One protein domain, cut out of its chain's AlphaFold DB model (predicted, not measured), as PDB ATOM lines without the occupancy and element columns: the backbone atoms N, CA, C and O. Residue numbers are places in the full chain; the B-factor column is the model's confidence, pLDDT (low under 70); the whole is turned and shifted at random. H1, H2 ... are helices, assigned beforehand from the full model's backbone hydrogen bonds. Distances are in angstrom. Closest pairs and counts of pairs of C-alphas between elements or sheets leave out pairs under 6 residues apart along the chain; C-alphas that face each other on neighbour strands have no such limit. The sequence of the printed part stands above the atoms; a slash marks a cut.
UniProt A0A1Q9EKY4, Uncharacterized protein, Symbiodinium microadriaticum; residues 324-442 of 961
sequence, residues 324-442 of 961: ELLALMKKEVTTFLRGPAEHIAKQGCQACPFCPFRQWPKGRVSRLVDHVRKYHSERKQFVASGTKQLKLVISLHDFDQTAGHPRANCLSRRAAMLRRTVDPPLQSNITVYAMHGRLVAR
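AT A GLANCE: This is residues 324 to 442 of the 961 residues of an uncharacterized protein of Symbiodinium microadriaticum (UniProt A0A1Q9EKY4). Five mostly crossed helices, H1 to H5, make a body with part of loop 347 to 364 in its middle; a tail leads to H6, and residues 436 to 442 stick out. The 119 printed residues, with six named helices in order H1 to H6 and no named strand, are all helix in class and compact, with a radius of gyration of the C-alphas of 15.4 A and spans of 49 by 34 by 25 A.

IN THESE COORDINATES: H1, residues 324 to 338, begins at C-alpha 324 (28.344, -20.438, -23.396) and measures 20.5 A. H2 is residues 341 to 346, H3 365 to 375, H4 386 to 402, 24.9 A, and H5 410 to 420. H6, 433 to 440, ends at C-alpha 440 (-9.434, -38.970, -41.572).

HOW THE PARTS SIT: H1 touches H3 with residues 333 to 337 alone, opposite ways at a shallow tilt of 24 degrees; closest C-alphas Leu 337 and Val 369, 6.9 A. H4 touches H5, closest C-alphas Val 393 and Cys 410, 5.7 A. H2 only just touches H3, with 3 pairs of C-alphas within 8 A, the closest Ala 345 and Val 365, 6.5 A. H6 touches no helix. Every O i to N i+4 pair is within hydrogen-bond range in H1, H2, H3 and H5; H4 has 12 of 13, H6 3 of 4.

THE WHOLE: The printed part has no cut. Links H2 to H3 and H5 to H6 are long. Residues 349 and 427 to 442 have pLDDT under 70.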
ATOM      1  N   GLU A 324      28.741 -21.811 -23.048       96.12
ATOM      2  CA  GLU A 324      28.344 -20.438 -23.396       96.12
ATOM      3  C   GLU A 324      26.869 -20.374 -23.827       96.12
ATOM      4  O   GLU A 324      26.075 -19.615 -23.265       96.12
ATOM      5  N   LEU A 325      26.465 -21.211 -24.788       96.75
ATOM      6  CA  LEU A 325      25.088 -21.247 -25.275       96.75
ATOM      7  C   LEU A 325      24.141 -21.811 -24.208       96.75
ATOM      8  O   LEU A 325      23.033 -21.293 -24.045       96.75
ATOM      9  N   LEU A 326      24.577 -22.799 -23.422       97.06
ATOM     10  CA  LEU A 326      23.798 -23.300 -22.288       97.06
ATOM     11  C   LEU A 326      23.554 -22.194 -21.243       97.06
ATOM     12  O   LEU A 326      22.423 -22.031 -20.778       97.06
ATOM     13  N   ALA A 327      24.562 -21.372 -20.943       96.94
ATOM     14  CA  ALA A 327      24.458 -20.220 -20.052       96.94
ATOM     15  C   ALA A 327      23.570 -19.105 -20.632       96.94
ATOM     16  O   ALA A 327      22.776 -18.517 -19.892       96.94
ATOM     17  N   LEU A 328      23.616 -18.844 -21.945       96.94
ATOM     18  CA  LEU A 328      22.681 -17.927 -22.614       96.94
ATOM     19  C   LEU A 328      21.229 -18.421 -22.502       96.94
ATOM     20  O   LEU A 328      20.337 -17.634 -22.183       96.94
ATOM     21  N   MET A 329      20.985 -19.720 -22.686       97.69
ATOM     22  CA  MET A 329      19.657 -20.331 -22.537       97.69
ATOM     23  C   MET A 329      19.175 -20.307 -21.074       97.69
ATOM     24  O   MET A 329      18.025 -19.945 -20.809       97.69
ATOM     25  N   LYS A 330      20.065 -20.597 -20.114       97.56
ATOM     26  CA  LYS A 330      19.825 -20.466 -18.664       97.56
ATOM     27  C   LYS A 330      19.474 -19.026 -18.288       97.56
ATOM     28  O   LYS A 330      18.511 -18.796 -17.554       97.56
ATOM     29  N   LYS A 331      20.192 -18.042 -18.841       97.25
ATOM     30  CA  LYS A 331      19.928 -16.603 -18.681       97.25
ATOM     31  C   LYS A 331      18.576 -16.203 -19.273       97.25
ATOM     32  O   LYS A 331      17.839 -15.465 -18.623       97.25
ATOM     33  N   GLU A 332      18.206 -16.712 -20.446       97.50
ATOM     34  CA  GLU A 332      16.906 -16.429 -21.068       97.50
ATOM     35  C   GLU A 332      15.737 -16.943 -20.202       97.50
ATOM     36  O   GLU A 332      14.798 -16.199 -19.901       97.50
ATOM     37  N   VAL A 333      15.826 -18.189 -19.720       97.19
ATOM     38  CA  VAL A 333      14.791 -18.806 -18.873       97.19
ATOM     39  C   VAL A 333      14.710 -18.157 -17.492       97.19
ATOM     40  O   VAL A 333      13.612 -17.838 -17.032       97.19
ATOM     41  N   THR A 334      15.844 -17.910 -16.833       96.69
ATOM     42  CA  THR A 334      15.860 -17.232 -15.524       96.69
ATOM     43  C   THR A 334      15.389 -15.783 -15.618       96.69
ATOM     44  O   THR A 334      14.699 -15.327 -14.711       96.69
ATOM     45  N   THR A 335      15.656 -15.076 -16.723       95.81
ATOM     46  CA  THR A 335      15.103 -13.730 -16.966       95.81
ATOM     47  C   THR A 335      13.576 -13.762 -17.062       95.81
ATOM     48  O   THR A 335      12.912 -12.917 -16.466       95.81
ATOM     49  N   PHE A 336      12.997 -14.759 -17.742       95.12
ATOM     50  CA  PHE A 336      11.539 -14.929 -17.779       95.12
ATOM     51  C   PHE A 336      10.956 -15.295 -16.404       95.12
ATOM     52  O   PHE A 336       9.953 -14.714 -16.000       95.12
ATOM     53  N   LEU A 337      11.589 -16.216 -15.669       95.50
ATOM     54  CA  LEU A 337      11.122 -16.659 -14.346       95.50
ATOM     55  C   LEU A 337      11.281 -15.599 -13.240       95.50
ATOM     56  O   LEU A 337      10.542 -15.649 -12.261       95.50
ATOM     57  N   ARG A 338      12.217 -14.651 -13.390       95.19
ATOM     58  CA  ARG A 338      12.379 -13.471 -12.516       95.19
ATOM     59  C   ARG A 338      11.497 -12.286 -12.927       95.19
ATOM     60  O   ARG A 338      11.392 -11.322 -12.172       95.19
ATOM     61  N   GLY A 339      10.888 -12.322 -14.112       91.81
ATOM     62  CA  GLY A 339       9.955 -11.289 -14.549       91.81
ATOM     63  C   GLY A 339       8.725 -11.245 -13.632       91.81
ATOM     64  O   GLY A 339       8.229 -12.310 -13.256       91.81
ATOM     65  N   PRO A 340       8.188 -10.060 -13.278       83.12
ATOM     66  CA  PRO A 340       6.992  -9.979 -12.447       83.12
ATOM     67  C   PRO A 340       5.855 -10.808 -13.048       83.12
ATOM     68  O   PRO A 340       5.565 -10.683 -14.242       83.12
ATOM     69  N   ALA A 341       5.166 -11.614 -12.235       79.00
ATOM     70  CA  ALA A 341       4.019 -12.404 -12.700       79.00
ATOM     71  C   ALA A 341       2.940 -11.505 -13.340       79.00
ATOM     72  O   ALA A 341       2.324 -11.873 -14.342       79.00
ATOM     73  N   GLU A 342       2.796 -10.276 -12.830       78.06
ATOM     74  CA  GLU A 342       2.007  -9.213 -13.450       78.06
ATOM     75  C   GLU A 342       2.424  -8.876 -14.881       78.06
ATOM     76  O   GLU A 342       1.557  -8.617 -15.702       78.06
ATOM     77  N   HIS A 343       3.716  -8.841 -15.210       79.94
ATOM     78  CA  HIS A 343       4.183  -8.493 -16.553       79.94
ATOM     79  C   HIS A 343       3.815  -9.597 -17.556       79.94
ATOM     80  O   HIS A 343       3.302  -9.309 -18.638       79.94
ATOM     81  N   ILE A 344       3.963 -10.864 -17.152       79.25
ATOM     82  CA  ILE A 344       3.519 -12.032 -17.932       79.25
ATOM     83  C   ILE A 344       1.988 -11.996 -18.127       79.25
ATOM     84  O   ILE A 344       1.494 -12.258 -19.227       79.25
ATOM     85  N   ALA A 345       1.234 -11.610 -17.091       78.81
ATOM     86  CA  ALA A 345      -0.219 -11.441 -17.158       78.81
ATOM     87  C   ALA A 345      -0.651 -10.258 -18.051       78.81
ATOM     88  O   ALA A 345      -1.519 -10.427 -18.908       78.81
ATOM     89  N   LYS A 346      -0.026  -9.083 -17.890       79.25
ATOM     90  CA  LYS A 346      -0.310  -7.826 -18.612       79.25
ATOM     91  C   LYS A 346      -0.012  -7.933 -20.108       79.25
ATOM     92  O   LYS A 346      -0.763  -7.388 -20.907       79.25
ATOM     93  N   GLN A 347       1.005  -8.702 -20.502       73.06
ATOM     94  CA  GLN A 347       1.247  -9.040 -21.913       73.06
ATOM     95  C   GLN A 347       0.175  -9.969 -22.522       73.06
ATOM     96  O   GLN A 347       0.202 -10.233 -23.723       73.06
ATOM     97  N   GLY A 348      -0.746 -10.523 -21.722       75.19
ATOM     98  CA  GLY A 348      -1.716 -11.516 -22.187       75.19
ATOM     99  C   GLY A 348      -1.066 -12.824 -22.657       75.19
ATOM    100  O   GLY A 348      -1.695 -13.578 -23.410       75.19
ATOM    101  N   CYS A 349       0.179 -13.087 -22.234       68.38
ATOM    102  CA  CYS A 349       1.051 -14.162 -22.710       68.38
ATOM    103  C   CYS A 349       0.553 -15.548 -22.278       68.38
ATOM    104  O   CYS A 349       1.094 -16.204 -21.396       68.38
ATOM    105  N   GLN A 350      -0.489 -16.016 -22.960       87.12
ATOM    106  CA  GLN A 350      -1.033 -17.367 -22.838       87.12
ATOM    107  C   GLN A 350      -0.078 -18.441 -23.371       87.12
ATOM    108  O   GLN A 350      -0.215 -19.598 -22.992       87.12
ATOM    109  N   ALA A 351       0.865 -18.098 -24.252       92.94
ATOM    110  CA  ALA A 351       1.801 -19.037 -24.865       92.94
ATOM    111  C   ALA A 351       3.185 -18.969 -24.208       92.94
ATOM    112  O   ALA A 351       3.707 -17.883 -23.972       92.94
ATOM    113  N   CYS A 352       3.815 -20.125 -23.976       95.75
ATOM    114  CA  CYS A 352       5.176 -20.178 -23.436       95.75
ATOM    115  C   CYS A 352       6.147 -19.544 -24.442       95.75
ATOM    116  O   CYS A 352       6.112 -19.938 -25.609       95.75
ATOM    117  N   PRO A 353       7.011 -18.587 -24.051       95.75
ATOM    118  CA  PRO A 353       7.895 -17.909 -25.000       95.75
ATOM    119  C   PRO A 353       8.852 -18.884 -25.691       95.75
ATOM    120  O   PRO A 353       9.165 -18.701 -26.858       95.75
ATOM    121  N   PHE A 354       9.242 -19.963 -25.009       96.88
ATOM    122  CA  PHE A 354      10.257 -20.919 -25.456       96.88
ATOM    123  C   PHE A 354       9.691 -22.140 -26.206       96.88
ATOM    124  O   PHE A 354      10.442 -22.871 -26.861       96.88
ATOM    125  N   CYS A 355       8.375 -22.380 -26.130       96.19
ATOM    126  CA  CYS A 355       7.695 -23.498 -26.789       96.19
ATOM    127  C   CYS A 355       6.848 -23.016 -27.981       96.19
ATOM    128  O   CYS A 355       5.949 -22.200 -27.783       96.19
ATOM    129  N   PRO A 356       7.018 -23.569 -29.199       94.25
ATOM    130  CA  PRO A 356       6.267 -23.117 -30.373       94.25
ATOM    131  C   PRO A 356       4.739 -23.170 -30.204       94.25
ATOM    132  O   PRO A 356       4.072 -22.173 -30.454       94.25
ATOM    133  N   PHE A 357       4.187 -24.286 -29.710       92.31
ATOM    134  CA  PHE A 357       2.734 -24.550 -29.743       92.31
ATOM    135  C   PHE A 357       2.093 -24.806 -28.364       92.31
ATOM    136  O   PHE A 357       0.924 -25.182 -28.280       92.31
ATOM    137  N   ARG A 358       2.833 -24.610 -27.258       93.06
ATOM    138  CA  ARG A 358       2.270 -24.738 -25.900       93.06
ATOM    139  C   ARG A 358       1.703 -23.403 -25.420       93.06
ATOM    140  O   ARG A 358       2.439 -22.426 -25.282       93.06
ATOM    141  N   GLN A 359       0.406 -23.405 -25.126       92.94
ATOM    142  CA  GLN A 359      -0.337 -22.281 -24.564       92.94
ATOM    143  C   GLN A 359      -1.420 -22.766 -23.587       92.94
ATOM    144  O   GLN A 359      -1.915 -23.891 -23.702       92.94
ATOM    145  N   TRP A 360      -1.786 -21.899 -22.645       91.75
ATOM    146  CA  TRP A 360      -2.744 -22.119 -21.561       91.75
ATOM    147  C   TRP A 360      -3.908 -21.121 -21.675       91.75
ATOM    148  O   TRP A 360      -3.724 -20.045 -22.241       91.75
ATOM    149  N   PRO A 361      -5.100 -21.425 -21.130       86.50
ATOM    150  CA  PRO A 361      -6.201 -20.462 -21.077       86.50
ATOM    151  C   PRO A 361      -5.835 -19.170 -20.328       86.50
ATOM    152  O   PRO A 361      -5.046 -19.204 -19.377       86.50
ATOM    153  N   LYS A 362      -6.473 -18.050 -20.705       86.25
ATOM    154  CA  LYS A 362      -6.394 -16.758 -19.992       86.25
ATOM    155  C   LYS A 362      -6.506 -16.940 -18.469       86.25
ATOM    156  O   LYS A 362      -7.278 -17.765 -17.984       86.25
ATOM    157  N   GLY A 363      -5.714 -16.169 -17.725       85.62
ATOM    158  CA  GLY A 363      -5.662 -16.198 -16.258       85.62
ATOM    159  C   GLY A 363      -4.812 -17.320 -15.641       85.62
ATOM    160  O   GLY A 363      -4.476 -17.233 -14.467       85.62
ATOM    161  N   ARG A 364      -4.391 -18.350 -16.391       90.12
ATOM    162  CA  ARG A 364      -3.614 -19.487 -15.842       90.12
ATOM    163  C   ARG A 364      -2.094 -19.291 -15.936       90.12
ATOM    164  O   ARG A 364      -1.383 -20.179 -16.400       90.12
ATOM    165  N   VAL A 365      -1.607 -18.129 -15.486       91.00
ATOM    166  CA  VAL A 365      -0.179 -17.744 -15.539       91.00
ATOM    167  C   VAL A 365       0.704 -18.666 -14.689       91.00
ATOM    168  O   VAL A 365       1.790 -19.022 -15.136       91.00
ATOM    169  N   SER A 366       0.218 -19.141 -13.534       92.69
ATOM    170  CA  SER A 366       0.915 -20.150 -12.715       92.69
ATOM    171  C   SER A 366       1.315 -21.372 -13.541       92.69
ATOM    172  O   SER A 366       2.498 -21.648 -13.686       92.69
ATOM    173  N   ARG A 367       0.362 -21.997 -14.245       94.06
ATOM    174  CA  ARG A 367       0.614 -23.186 -15.084       94.06
ATOM    175  C   ARG A 367       1.623 -22.968 -16.218       94.06
ATOM    176  O   ARG A 367       2.199 -23.941 -16.705       94.06
ATOM    177  N   LEU A 368       1.821 -21.723 -16.657       94.50
ATOM    178  CA  LEU A 368       2.885 -21.354 -17.591       94.50
ATOM    179  C   LEU A 368       4.246 -21.296 -16.874       94.50
ATOM    180  O   LEU A 368       5.208 -21.886 -17.363       94.50
ATOM    181  N   VAL A 369       4.322 -20.654 -15.705       94.62
ATOM    182  CA  VAL A 369       5.528 -20.628 -14.856       94.62
ATOM    183  C   VAL A 369       5.938 -22.049 -14.443       94.62
ATOM    184  O   VAL A 369       7.093 -22.425 -14.637       94.62
ATOM    185  N   ASP A 370       4.992 -22.875 -13.991       95.44
ATOM    186  CA  ASP A 370       5.198 -24.283 -13.620       95.44
ATOM    187  C   ASP A 370       5.741 -25.105 -14.796       95.44
ATOM    188  O   ASP A 370       6.660 -25.913 -14.649       95.44
ATOM    189  N   HIS A 371       5.202 -24.880 -16.000       96.19
ATOM    190  CA  HIS A 371       5.696 -25.527 -17.210       96.19
ATOM    191  C   HIS A 371       7.127 -25.097 -17.552       96.19
ATOM    192  O   HIS A 371       7.941 -25.951 -17.913       96.19
ATOM    193  N   VAL A 372       7.451 -23.806 -17.439       96.44
ATOM    194  CA  VAL A 372       8.817 -23.326 -17.682       96.44
ATOM    195  C   VAL A 372       9.776 -23.938 -16.657       96.44
ATOM    196  O   VAL A 372      10.749 -24.561 -17.071       96.44
ATOM    197  N   ARG A 373       9.445 -23.913 -15.359       96.75
ATOM    198  CA  ARG A 373      10.224 -24.580 -14.295       96.75
ATOM    199  C   ARG A 373      10.443 -26.083 -14.571       96.75
ATOM    200  O   ARG A 373      11.573 -26.556 -14.507       96.75
ATOM    201  N   LYS A 374       9.392 -26.839 -14.926       96.31
ATOM    202  CA  LYS A 374       9.437 -28.318 -15.062       96.31
ATOM    203  C   LYS A 374      10.005 -28.846 -16.393       96.31
ATOM    204  O   LYS A 374      10.437 -30.006 -16.472       96.31
ATOM    205  N   TYR A 375       9.968 -28.049 -17.461       96.50
ATOM    206  CA  TYR A 375      10.351 -28.503 -18.807       96.50
ATOM    207  C   TYR A 375      11.451 -27.675 -19.476       96.50
ATOM    208  O   TYR A 375      12.110 -28.197 -20.371       96.50
ATOM    209  N   HIS A 376      11.692 -26.440 -19.044       97.12
ATOM    210  CA  HIS A 376      12.847 -25.643 -19.456       97.12
ATOM    211  C   HIS A 376      13.871 -25.601 -18.310       97.12
ATOM    212  O   HIS A 376      14.237 -24.540 -17.824       97.12
ATOM    213  N   SER A 377      14.306 -26.784 -17.871       96.94
ATOM    214  CA  SER A 377      15.297 -26.983 -16.809       96.94
ATOM    215  C   SER A 377      16.661 -27.405 -17.365       96.94
ATOM    216  O   SER A 377      16.782 -27.797 -18.528       96.94
ATOM    217  N   GLU A 378      17.688 -27.358 -16.516       96.44
ATOM    218  CA  GLU A 378      19.083 -27.663 -16.862       96.44
ATOM    219  C   GLU A 378      19.279 -29.114 -17.340       96.44
ATOM    220  O   GLU A 378      19.824 -29.319 -18.421       96.44
ATOM    221  N   ARG A 379      18.667 -30.104 -16.659       94.00
ATOM    222  CA  ARG A 379      18.594 -31.524 -17.096       94.00
ATOM    223  C   ARG A 379      17.970 -31.714 -18.494       94.00
ATOM    224  O   ARG A 379      18.108 -32.769 -19.095       94.00
ATOM    225  N   LYS A 380      17.263 -30.711 -19.027       94.88
ATOM    226  CA  LYS A 380      16.666 -30.716 -20.380       94.88
ATOM    227  C   LYS A 380      17.303 -29.673 -21.301       94.88
ATOM    228  O   LYS A 380      16.702 -29.308 -22.312       94.88
ATOM    229  N   GLN A 381      18.468 -29.141 -20.916       96.75
ATOM    230  CA  GLN A 381      19.197 -28.071 -21.603       96.75
ATOM    231  C   GLN A 381      18.259 -26.928 -22.014       96.75
ATOM    232  O   GLN A 381      18.289 -26.439 -23.138       96.75
ATOM    233  N   PHE A 382      17.342 -26.557 -21.114       97.56
ATOM    234  CA  PHE A 382      16.338 -25.506 -21.301       97.56
ATOM    235  C   PHE A 382      15.418 -25.693 -22.535       97.56
ATOM    236  O   PHE A 382      14.769 -24.744 -22.987       97.56
ATOM    237  N   VAL A 383      15.281 -26.918 -23.068       96.69
ATOM    238  CA  VAL A 383      14.440 -27.253 -24.234       96.69
ATOM    239  C   VAL A 383      13.429 -28.358 -23.914       96.69
ATOM    240  O   VAL A 383      13.691 -29.551 -24.013       96.69
ATOM    241  N   ALA A 384      12.189 -27.941 -23.665       93.06
ATOM    242  CA  ALA A 384      11.048 -28.795 -23.327       93.06
ATOM    243  C   ALA A 384      10.616 -29.863 -24.360       93.06
ATOM    244  O   ALA A 384       9.596 -30.524 -24.137       93.06
ATOM    245  N   SER A 385      11.273 -29.996 -25.520       83.31
ATOM    246  CA  SER A 385      10.854 -30.908 -26.603       83.31
ATOM    247  C   SER A 385      11.983 -31.271 -27.588       83.31
ATOM    248  O   SER A 385      11.905 -30.967 -28.780       83.31
ATOM    249  N   GLY A 386      12.996 -31.983 -27.088       82.19
ATOM    250  CA  GLY A 386      13.843 -32.893 -27.873       82.19
ATOM    251  C   GLY A 386      14.939 -32.281 -28.760       82.19
ATOM    252  O   GLY A 386      14.926 -31.104 -29.135       82.19
ATOM    253  N   THR A 387      15.880 -33.140 -29.162       87.25
ATOM    254  CA  THR A 387      17.104 -32.796 -29.919       87.25
ATOM    255  C   THR A 387      16.848 -32.031 -31.224       87.25
ATOM    256  O   THR A 387      17.651 -31.183 -31.609       87.25
ATOM    257  N   LYS A 388      15.705 -32.243 -31.895       90.19
ATOM    258  CA  LYS A 388      15.316 -31.475 -33.097       90.19
ATOM    259  C   LYS A 388      15.139 -29.980 -32.810       90.19
ATOM    260  O   LYS A 388      15.569 -29.155 -33.611       90.19
ATOM    261  N   GLN A 389      14.524 -29.620 -31.681       92.25
ATOM    262  CA  GLN A 389      14.387 -28.214 -31.291       92.25
ATOM    263  C   GLN A 389      15.700 -27.638 -30.754       92.25
ATOM    264  O   GLN A 389      15.897 -26.430 -30.844       92.25
ATOM    265  N   LEU A 390      16.584 -28.476 -30.211       95.38
ATOM    266  CA  LEU A 390      17.910 -28.084 -29.729       95.38
ATOM    267  C   LEU A 390      18.844 -27.702 -30.886       95.38
ATOM    268  O   LEU A 390      19.440 -26.630 -30.863       95.38
ATOM    269  N   LYS A 391      18.857 -28.491 -31.970       94.94
ATOM    270  CA  LYS A 391      19.605 -28.175 -33.203       94.94
ATOM    271  C   LYS A 391      19.227 -26.816 -33.805       94.94
ATOM    272  O   LYS A 391      20.099 -26.105 -34.283       94.94
ATOM    273  N   LEU A 392      17.957 -26.408 -33.710       95.44
ATOM    274  CA  LEU A 392      17.517 -25.071 -34.135       95.44
ATOM    275  C   LEU A 392      17.959 -23.936 -33.194       95.44
ATOM    276  O   LEU A 392      17.996 -22.794 -33.637       95.44
ATOM    277  N   VAL A 393      18.269 -24.214 -31.921       96.81
ATOM    278  CA  VAL A 393      18.900 -23.225 -31.024       96.81
ATOM    279  C   VAL A 393      20.359 -23.037 -31.425       96.81
ATOM    280  O   VAL A 393      20.779 -21.903 -31.630       96.81
ATOM    281  N   ILE A 394      21.081 -24.146 -31.619       96.62
ATOM    282  CA  ILE A 394      22.482 -24.160 -32.063       96.62
ATOM    283  C   ILE A 394      22.619 -23.383 -33.383       96.62
ATOM    284  O   ILE A 394      23.297 -22.366 -33.418       96.62
ATOM    285  N   SER A 395      21.842 -23.714 -34.422       96.31
ATOM    286  CA  SER A 395      21.910 -22.988 -35.705       96.31
ATOM    287  C   SER A 395      21.502 -21.505 -35.646       96.31
ATOM    288  O   SER A 395      21.865 -20.752 -36.548       96.31
ATOM    289  N   LEU A 396      20.741 -21.064 -34.634       97.06
ATOM    290  CA  LEU A 396      20.460 -19.636 -34.415       97.06
ATOM    291  C   LEU A 396      21.634 -18.931 -33.725       97.06
ATOM    292  O   LEU A 396      21.972 -17.818 -34.117       97.06
ATOM    293  N   HIS A 397      22.261 -19.591 -32.752       97.00
ATOM    294  CA  HIS A 397      23.467 -19.111 -32.089       97.00
ATOM    295  C   HIS A 397      24.646 -19.011 -33.063       97.00
ATOM    296  O   HIS A 397      25.255 -17.952 -33.171       97.00
ATOM    297  N   ASP A 398      24.906 -20.055 -33.850       96.00
ATOM    298  CA  ASP A 398      25.987 -20.074 -34.843       96.00
ATOM    299  C   ASP A 398      25.802 -18.964 -35.893       96.00
ATOM    300  O   ASP A 398      26.768 -18.339 -36.333       96.00
ATOM    301  N   PHE A 399      24.552 -18.673 -36.274       95.69
ATOM    302  CA  PHE A 399      24.215 -17.548 -37.146       95.69
ATOM    303  C   PHE A 399      24.499 -16.190 -36.485       95.69
ATOM    304  O   PHE A 399      25.028 -15.295 -37.137       95.69
ATOM    305  N   ASP A 400      24.176 -16.023 -35.202       95.75
ATOM    306  CA  ASP A 400      24.443 -14.782 -34.468       95.75
ATOM    307  C   ASP A 400      25.947 -14.545 -34.250       95.75
ATOM    308  O   ASP A 400      26.427 -13.426 -34.441       95.75
ATOM    309  N   GLN A 401      26.693 -15.600 -33.901       95.12
ATOM    310  CA  GLN A 401      28.149 -15.569 -33.731       95.12
ATOM    311  C   GLN A 401      28.850 -15.274 -35.068       95.12
ATOM    312  O   GLN A 401      29.676 -14.367 -35.145       95.12
ATOM    313  N   THR A 402      28.465 -15.947 -36.163       94.62
ATOM    314  CA  THR A 402      29.011 -15.650 -37.508       94.62
ATOM    315  C   THR A 402      28.573 -14.292 -38.068       94.62
ATOM    316  O   THR A 402      29.242 -13.759 -38.950       94.62
ATOM    317  N   ALA A 403      27.503 -13.694 -37.537       93.94
ATOM    318  CA  ALA A 403      27.128 -12.305 -37.799       93.94
ATOM    319  C   ALA A 403      27.850 -11.285 -36.892       93.94
ATOM    320  O   ALA A 403      27.618 -10.085 -37.049       93.94
ATOM    321  N   GLY A 404      28.679 -11.716 -35.931       95.50
ATOM    322  CA  GLY A 404      29.354 -10.841 -34.963       95.50
ATOM    323  C   GLY A 404      28.417 -10.177 -33.942       95.50
ATOM    324  O   GLY A 404      28.775  -9.167 -33.346       95.50
ATOM    325  N   HIS A 405      27.203 -10.707 -33.767       94.12
ATOM    326  CA  HIS A 405      26.146 -10.122 -32.937       94.12
ATOM    327  C   HIS A 405      25.477 -11.204 -32.062       94.12
ATOM    328  O   HIS A 405      24.313 -11.534 -32.308       94.12
ATOM    329  N   PRO A 406      26.164 -11.771 -31.048       90.25
ATOM    330  CA  PRO A 406      25.610 -12.817 -30.181       90.25
ATOM    331  C   PRO A 406      24.342 -12.345 -29.449       90.25
ATOM    332  O   PRO A 406      24.332 -11.295 -28.800       90.25
ATOM    333  N   ARG A 407      23.243 -13.114 -29.535       93.19
ATOM    334  CA  ARG A 407      21.943 -12.745 -28.939       93.19
ATOM    335  C   ARG A 407      21.453 -13.775 -27.924       93.19
ATOM    336  O   ARG A 407      21.142 -14.917 -28.252       93.19
ATOM    337  N   ALA A 408      21.226 -13.313 -26.699       91.75
ATOM    338  CA  ALA A 408      20.758 -14.120 -25.568       91.75
ATOM    339  C   ALA A 408      19.270 -14.559 -25.625       91.75
ATOM    340  O   ALA A 408      18.693 -14.852 -24.584       91.75
ATOM    341  N   ASN A 409      18.617 -14.552 -26.797       96.88
ATOM    342  CA  ASN A 409      17.182 -14.849 -26.952       96.88
ATOM    343  C   ASN A 409      16.882 -15.985 -27.952       96.88
ATOM    344  O   ASN A 409      15.901 -15.941 -28.710       96.88
ATOM    345  N   CYS A 410      17.760 -16.988 -28.000       97.06
ATOM    346  CA  CYS A 410      17.700 -18.074 -28.976       97.06
ATOM    347  C   CYS A 410      16.486 -19.010 -28.785       97.06
ATOM    348  O   CYS A 410      15.927 -19.474 -29.785       97.06
ATOM    349  N   LEU A 411      16.008 -19.250 -27.556       97.50
ATOM    350  CA  LEU A 411      14.817 -20.079 -27.304       97.50
ATOM    351  C   LEU A 411      13.545 -19.395 -27.820       97.50
ATOM    352  O   LEU A 411      12.750 -20.020 -28.533       97.50
ATOM    353  N   SER A 412      13.366 -18.111 -27.498       96.88
ATOM    354  CA  SER A 412      12.209 -17.318 -27.926       96.88
ATOM    355  C   SER A 412      12.214 -17.080 -29.433       96.88
ATOM    356  O   SER A 412      11.171 -17.206 -30.078       96.88
ATOM    357  N   ARG A 413      13.382 -16.816 -30.038       97.00
ATOM    358  CA  ARG A 413      13.500 -16.705 -31.503       97.00
ATOM    359  C   ARG A 413      13.186 -18.011 -32.210       97.00
ATOM    360  O   ARG A 413      12.434 -17.979 -33.180       97.00
ATOM    361  N   ARG A 414      13.669 -19.154 -31.711       96.31
ATOM    362  CA  ARG A 414      13.288 -20.469 -32.244       96.31
ATOM    363  C   ARG A 414      11.775 -20.678 -32.180       96.31
ATOM    364  O   ARG A 414      11.180 -21.121 -33.159       96.31
ATOM    365  N   ALA A 415      11.147 -20.379 -31.044       95.81
ATOM    366  CA  ALA A 415       9.706 -20.549 -30.883       95.81
ATOM    367  C   ALA A 415       8.903 -19.614 -31.801       95.81
ATOM    368  O   ALA A 415       7.955 -20.064 -32.441       95.81
ATOM    369  N   ALA A 416       9.308 -18.347 -31.924       94.81
ATOM    370  CA  ALA A 416       8.699 -17.386 -32.842       94.81
ATOM    371  C   ALA A 416       8.890 -17.784 -34.317       94.81
ATOM    372  O   ALA A 416       7.947 -17.686 -35.099       94.81
ATOM    373  N   MET A 417      10.071 -18.288 -34.689       95.12
ATOM    374  CA  MET A 417      10.351 -18.833 -36.019       95.12
ATOM    375  C   MET A 417       9.429 -20.017 -36.324       95.12
ATOM    376  O   MET A 417       8.708 -19.978 -37.314       95.12
ATOM    377  N   LEU A 418       9.356 -21.010 -35.432       93.81
ATOM    378  CA  LEU A 418       8.495 -22.185 -35.607       93.81
ATOM    379  C   LEU A 418       6.990 -21.858 -35.586       93.81
ATOM    380  O   LEU A 418       6.217 -22.582 -36.206       93.81
ATOM    381  N   ARG A 419       6.561 -20.768 -34.930       92.25
ATOM    382  CA  ARG A 419       5.189 -20.234 -35.054       92.25
ATOM    383  C   ARG A 419       4.923 -19.585 -36.412       92.25
ATOM    384  O   ARG A 419       3.802 -19.670 -36.893       92.25
ATOM    385  N   ARG A 420       5.922 -18.931 -37.014       93.00
ATOM    386  CA  ARG A 420       5.807 -18.266 -38.325       93.00
ATOM    387  C   ARG A 420       5.909 -19.238 -39.502       93.00
ATOM    388  O   ARG A 420       5.312 -18.980 -40.535       93.00
ATOM    389  N   THR A 421       6.659 -20.333 -39.363       91.06
ATOM    390  CA  THR A 421       6.865 -21.324 -40.438       91.06
ATOM    391  C   THR A 421       5.840 -22.461 -40.449       91.06
ATOM    392  O   THR A 421       5.958 -23.362 -41.274       91.06
ATOM    393  N   VAL A 422       4.881 -22.480 -39.518       85.12
ATOM    394  CA  VAL A 422       3.832 -23.509 -39.439       85.12
ATOM    395  C   VAL A 422       2.472 -22.824 -39.484       85.12
ATOM    396  O   VAL A 422       1.914 -22.449 -38.454       85.12
ATOM    397  N   ASP A 423       1.973 -22.666 -40.706       78.38
ATOM    398  CA  ASP A 423       0.676 -22.082 -41.037       78.38
ATOM    399  C   ASP A 423      -0.237 -23.172 -41.652       78.38
ATOM    400  O   ASP A 423       0.232 -23.924 -42.513       78.38
ATOM    401  N   PRO A 424      -1.502 -23.334 -41.211       79.56
ATOM    402  CA  PRO A 424      -2.128 -22.670 -40.069       79.56
ATOM    403  C   PRO A 424      -1.470 -23.061 -38.730       79.56
ATOM    404  O   PRO A 424      -1.085 -24.224 -38.559       79.56
ATOM    405  N   PRO A 425      -1.402 -22.146 -37.740       70.81
ATOM    406  CA  PRO A 425      -0.829 -22.433 -36.430       70.81
ATOM    407  C   PRO A 425      -1.439 -23.678 -35.777       70.81
ATOM    408  O   PRO A 425      -2.663 -23.813 -35.663       70.81
ATOM    409  N   LEU A 426      -0.580 -24.587 -35.304       70.19
ATOM    410  CA  LEU A 426      -1.016 -25.796 -34.609       70.19
ATOM    411  C   LEU A 426      -1.752 -25.422 -33.317       70.19
ATOM    412  O   LEU A 426      -1.156 -24.936 -32.355       70.19
ATOM    413  N   GLN A 427      -3.065 -25.660 -33.301       62.12
ATOM    414  CA  GLN A 427      -3.908 -25.414 -32.136       62.12
ATOM    415  C   GLN A 427      -3.455 -26.310 -30.972       62.12
ATOM    416  O   GLN A 427      -3.170 -27.492 -31.146       62.12
ATOM    417  N   SER A 428      -3.383 -25.758 -29.764       52.31
ATOM    418  CA  SER A 428      -2.715 -26.391 -28.612       52.31
ATOM    419  C   SER A 428      -3.423 -27.607 -28.006       52.31
ATOM    420  O   SER A 428      -2.875 -28.266 -27.126       52.31
ATOM    421  N   ASN A 429      -4.629 -27.911 -28.478       49.00
ATOM    422  CA  ASN A 429      -5.361 -29.153 -28.233       49.00
ATOM    423  C   ASN A 429      -4.996 -30.274 -29.237       49.00
ATOM    424  O   ASN A 429      -5.526 -31.381 -29.140       49.00
ATOM    425  N   ILE A 430      -4.093 -30.017 -30.193       48.91
ATOM    426  CA  ILE A 430      -3.665 -30.940 -31.255       48.91
ATOM    427  C   ILE A 430      -2.250 -31.464 -30.966       48.91
ATOM    428  O   ILE A 430      -1.290 -31.135 -31.656       48.91
ATOM    429  N   THR A 431      -2.105 -32.294 -29.929       52.91
ATOM    430  CA  THR A 431      -0.801 -32.877 -29.540       52.91
ATOM    431  C   THR A 431      -0.585 -34.333 -29.963       52.91
ATOM    432  O   THR A 431       0.564 -34.746 -30.042       52.91
ATOM    433  N   VAL A 432      -1.644 -35.097 -30.276       43.16
ATOM    434  CA  VAL A 432      -1.544 -36.457 -30.867       43.16
ATOM    435  C   VAL A 432      -2.688 -36.729 -31.858       43.16
ATOM    436  O   VAL A 432      -2.466 -36.995 -33.040       43.16
ATOM    437  N   TYR A 433      -3.938 -36.641 -31.395       38.19
ATOM    438  CA  TYR A 433      -5.074 -37.228 -32.120       38.19
ATOM    439  C   TYR A 433      -5.680 -36.354 -33.221       38.19
ATOM    440  O   TYR A 433      -6.089 -36.882 -34.247       38.19
ATOM    441  N   ALA A 434      -5.702 -35.027 -33.089       39.00
ATOM    442  CA  ALA A 434      -6.307 -34.169 -34.119       39.00
ATOM    443  C   ALA A 434      -5.414 -33.946 -35.365       39.00
ATOM    444  O   ALA A 434      -5.921 -33.497 -36.392       39.00
ATOM    445  N   MET A 435      -4.131 -34.340 -35.324       41.00
ATOM    446  CA  MET A 435      -3.303 -34.509 -36.530       41.00
ATOM    447  C   MET A 435      -3.844 -35.673 -37.376       41.00
ATOM    448  O   MET A 435      -4.071 -35.523 -38.573       41.00
ATOM    449  N   HIS A 436      -4.152 -36.800 -36.726       37.41
ATOM    450  CA  HIS A 436      -4.807 -37.949 -37.350       37.41
ATOM    451  C   HIS A 436      -6.254 -37.625 -37.763       37.41
ATOM    452  O   HIS A 436      -6.655 -37.926 -38.882       37.41
ATOM    453  N   GLY A 437      -7.023 -36.933 -36.915       36.69
ATOM    454  CA  GLY A 437      -8.418 -36.570 -37.189       36.69
ATOM    455  C   GLY A 437      -8.605 -35.731 -38.458       36.69
ATOM    456  O   GLY A 437      -9.487 -36.026 -39.261       36.69
ATOM    457  N   ARG A 438      -7.734 -34.739 -38.709       39.94
ATOM    458  CA  ARG A 438      -7.775 -33.942 -39.955       39.94
ATOM    459  C   ARG A 438      -7.357 -34.738 -41.202       39.94
ATOM    460  O   ARG A 438      -7.766 -34.376 -42.300       39.94
ATOM    461  N   LEU A 439      -6.612 -35.835 -41.036       37.78
ATOM    462  CA  LEU A 439      -6.256 -36.789 -42.098       37.78
ATOM    463  C   LEU A 439      -7.317 -37.880 -42.346       37.78
ATOM    464  O   LEU A 439      -7.249 -38.548 -43.376       37.78
ATOM    465  N   VAL A 440      -8.279 -38.056 -41.432       39.09
ATOM    466  CA  VAL A 440      -9.434 -38.970 -41.572       39.09
ATOM    467  C   VAL A 440     -10.680 -38.231 -42.083       39.09
ATOM    468  O   VAL A 440     -11.466 -38.790 -42.839       39.09
ATOM    469  N   ALA A 441     -10.848 -36.950 -41.741       38.41
ATOM    470  CA  ALA A 441     -12.028 -36.158 -42.109       38.41
ATOM    471  C   ALA A 441     -12.178 -35.842 -43.619       38.41
ATOM    472  O   ALA A 441     -13.191 -35.277 -44.023       38.41
ATOM    473  N   ARG A 442     -11.196 -36.188 -44.465       37.66
ATOM    474  CA  ARG A 442     -11.156 -35.870 -45.908       37.66
ATOM    475  C   ARG A 442     -11.429 -37.129 -46.761       37.66
ATOM    476  O   ARG A 442     -10.671 -37.427 -47.677       37.66
TER     477      ARG A 442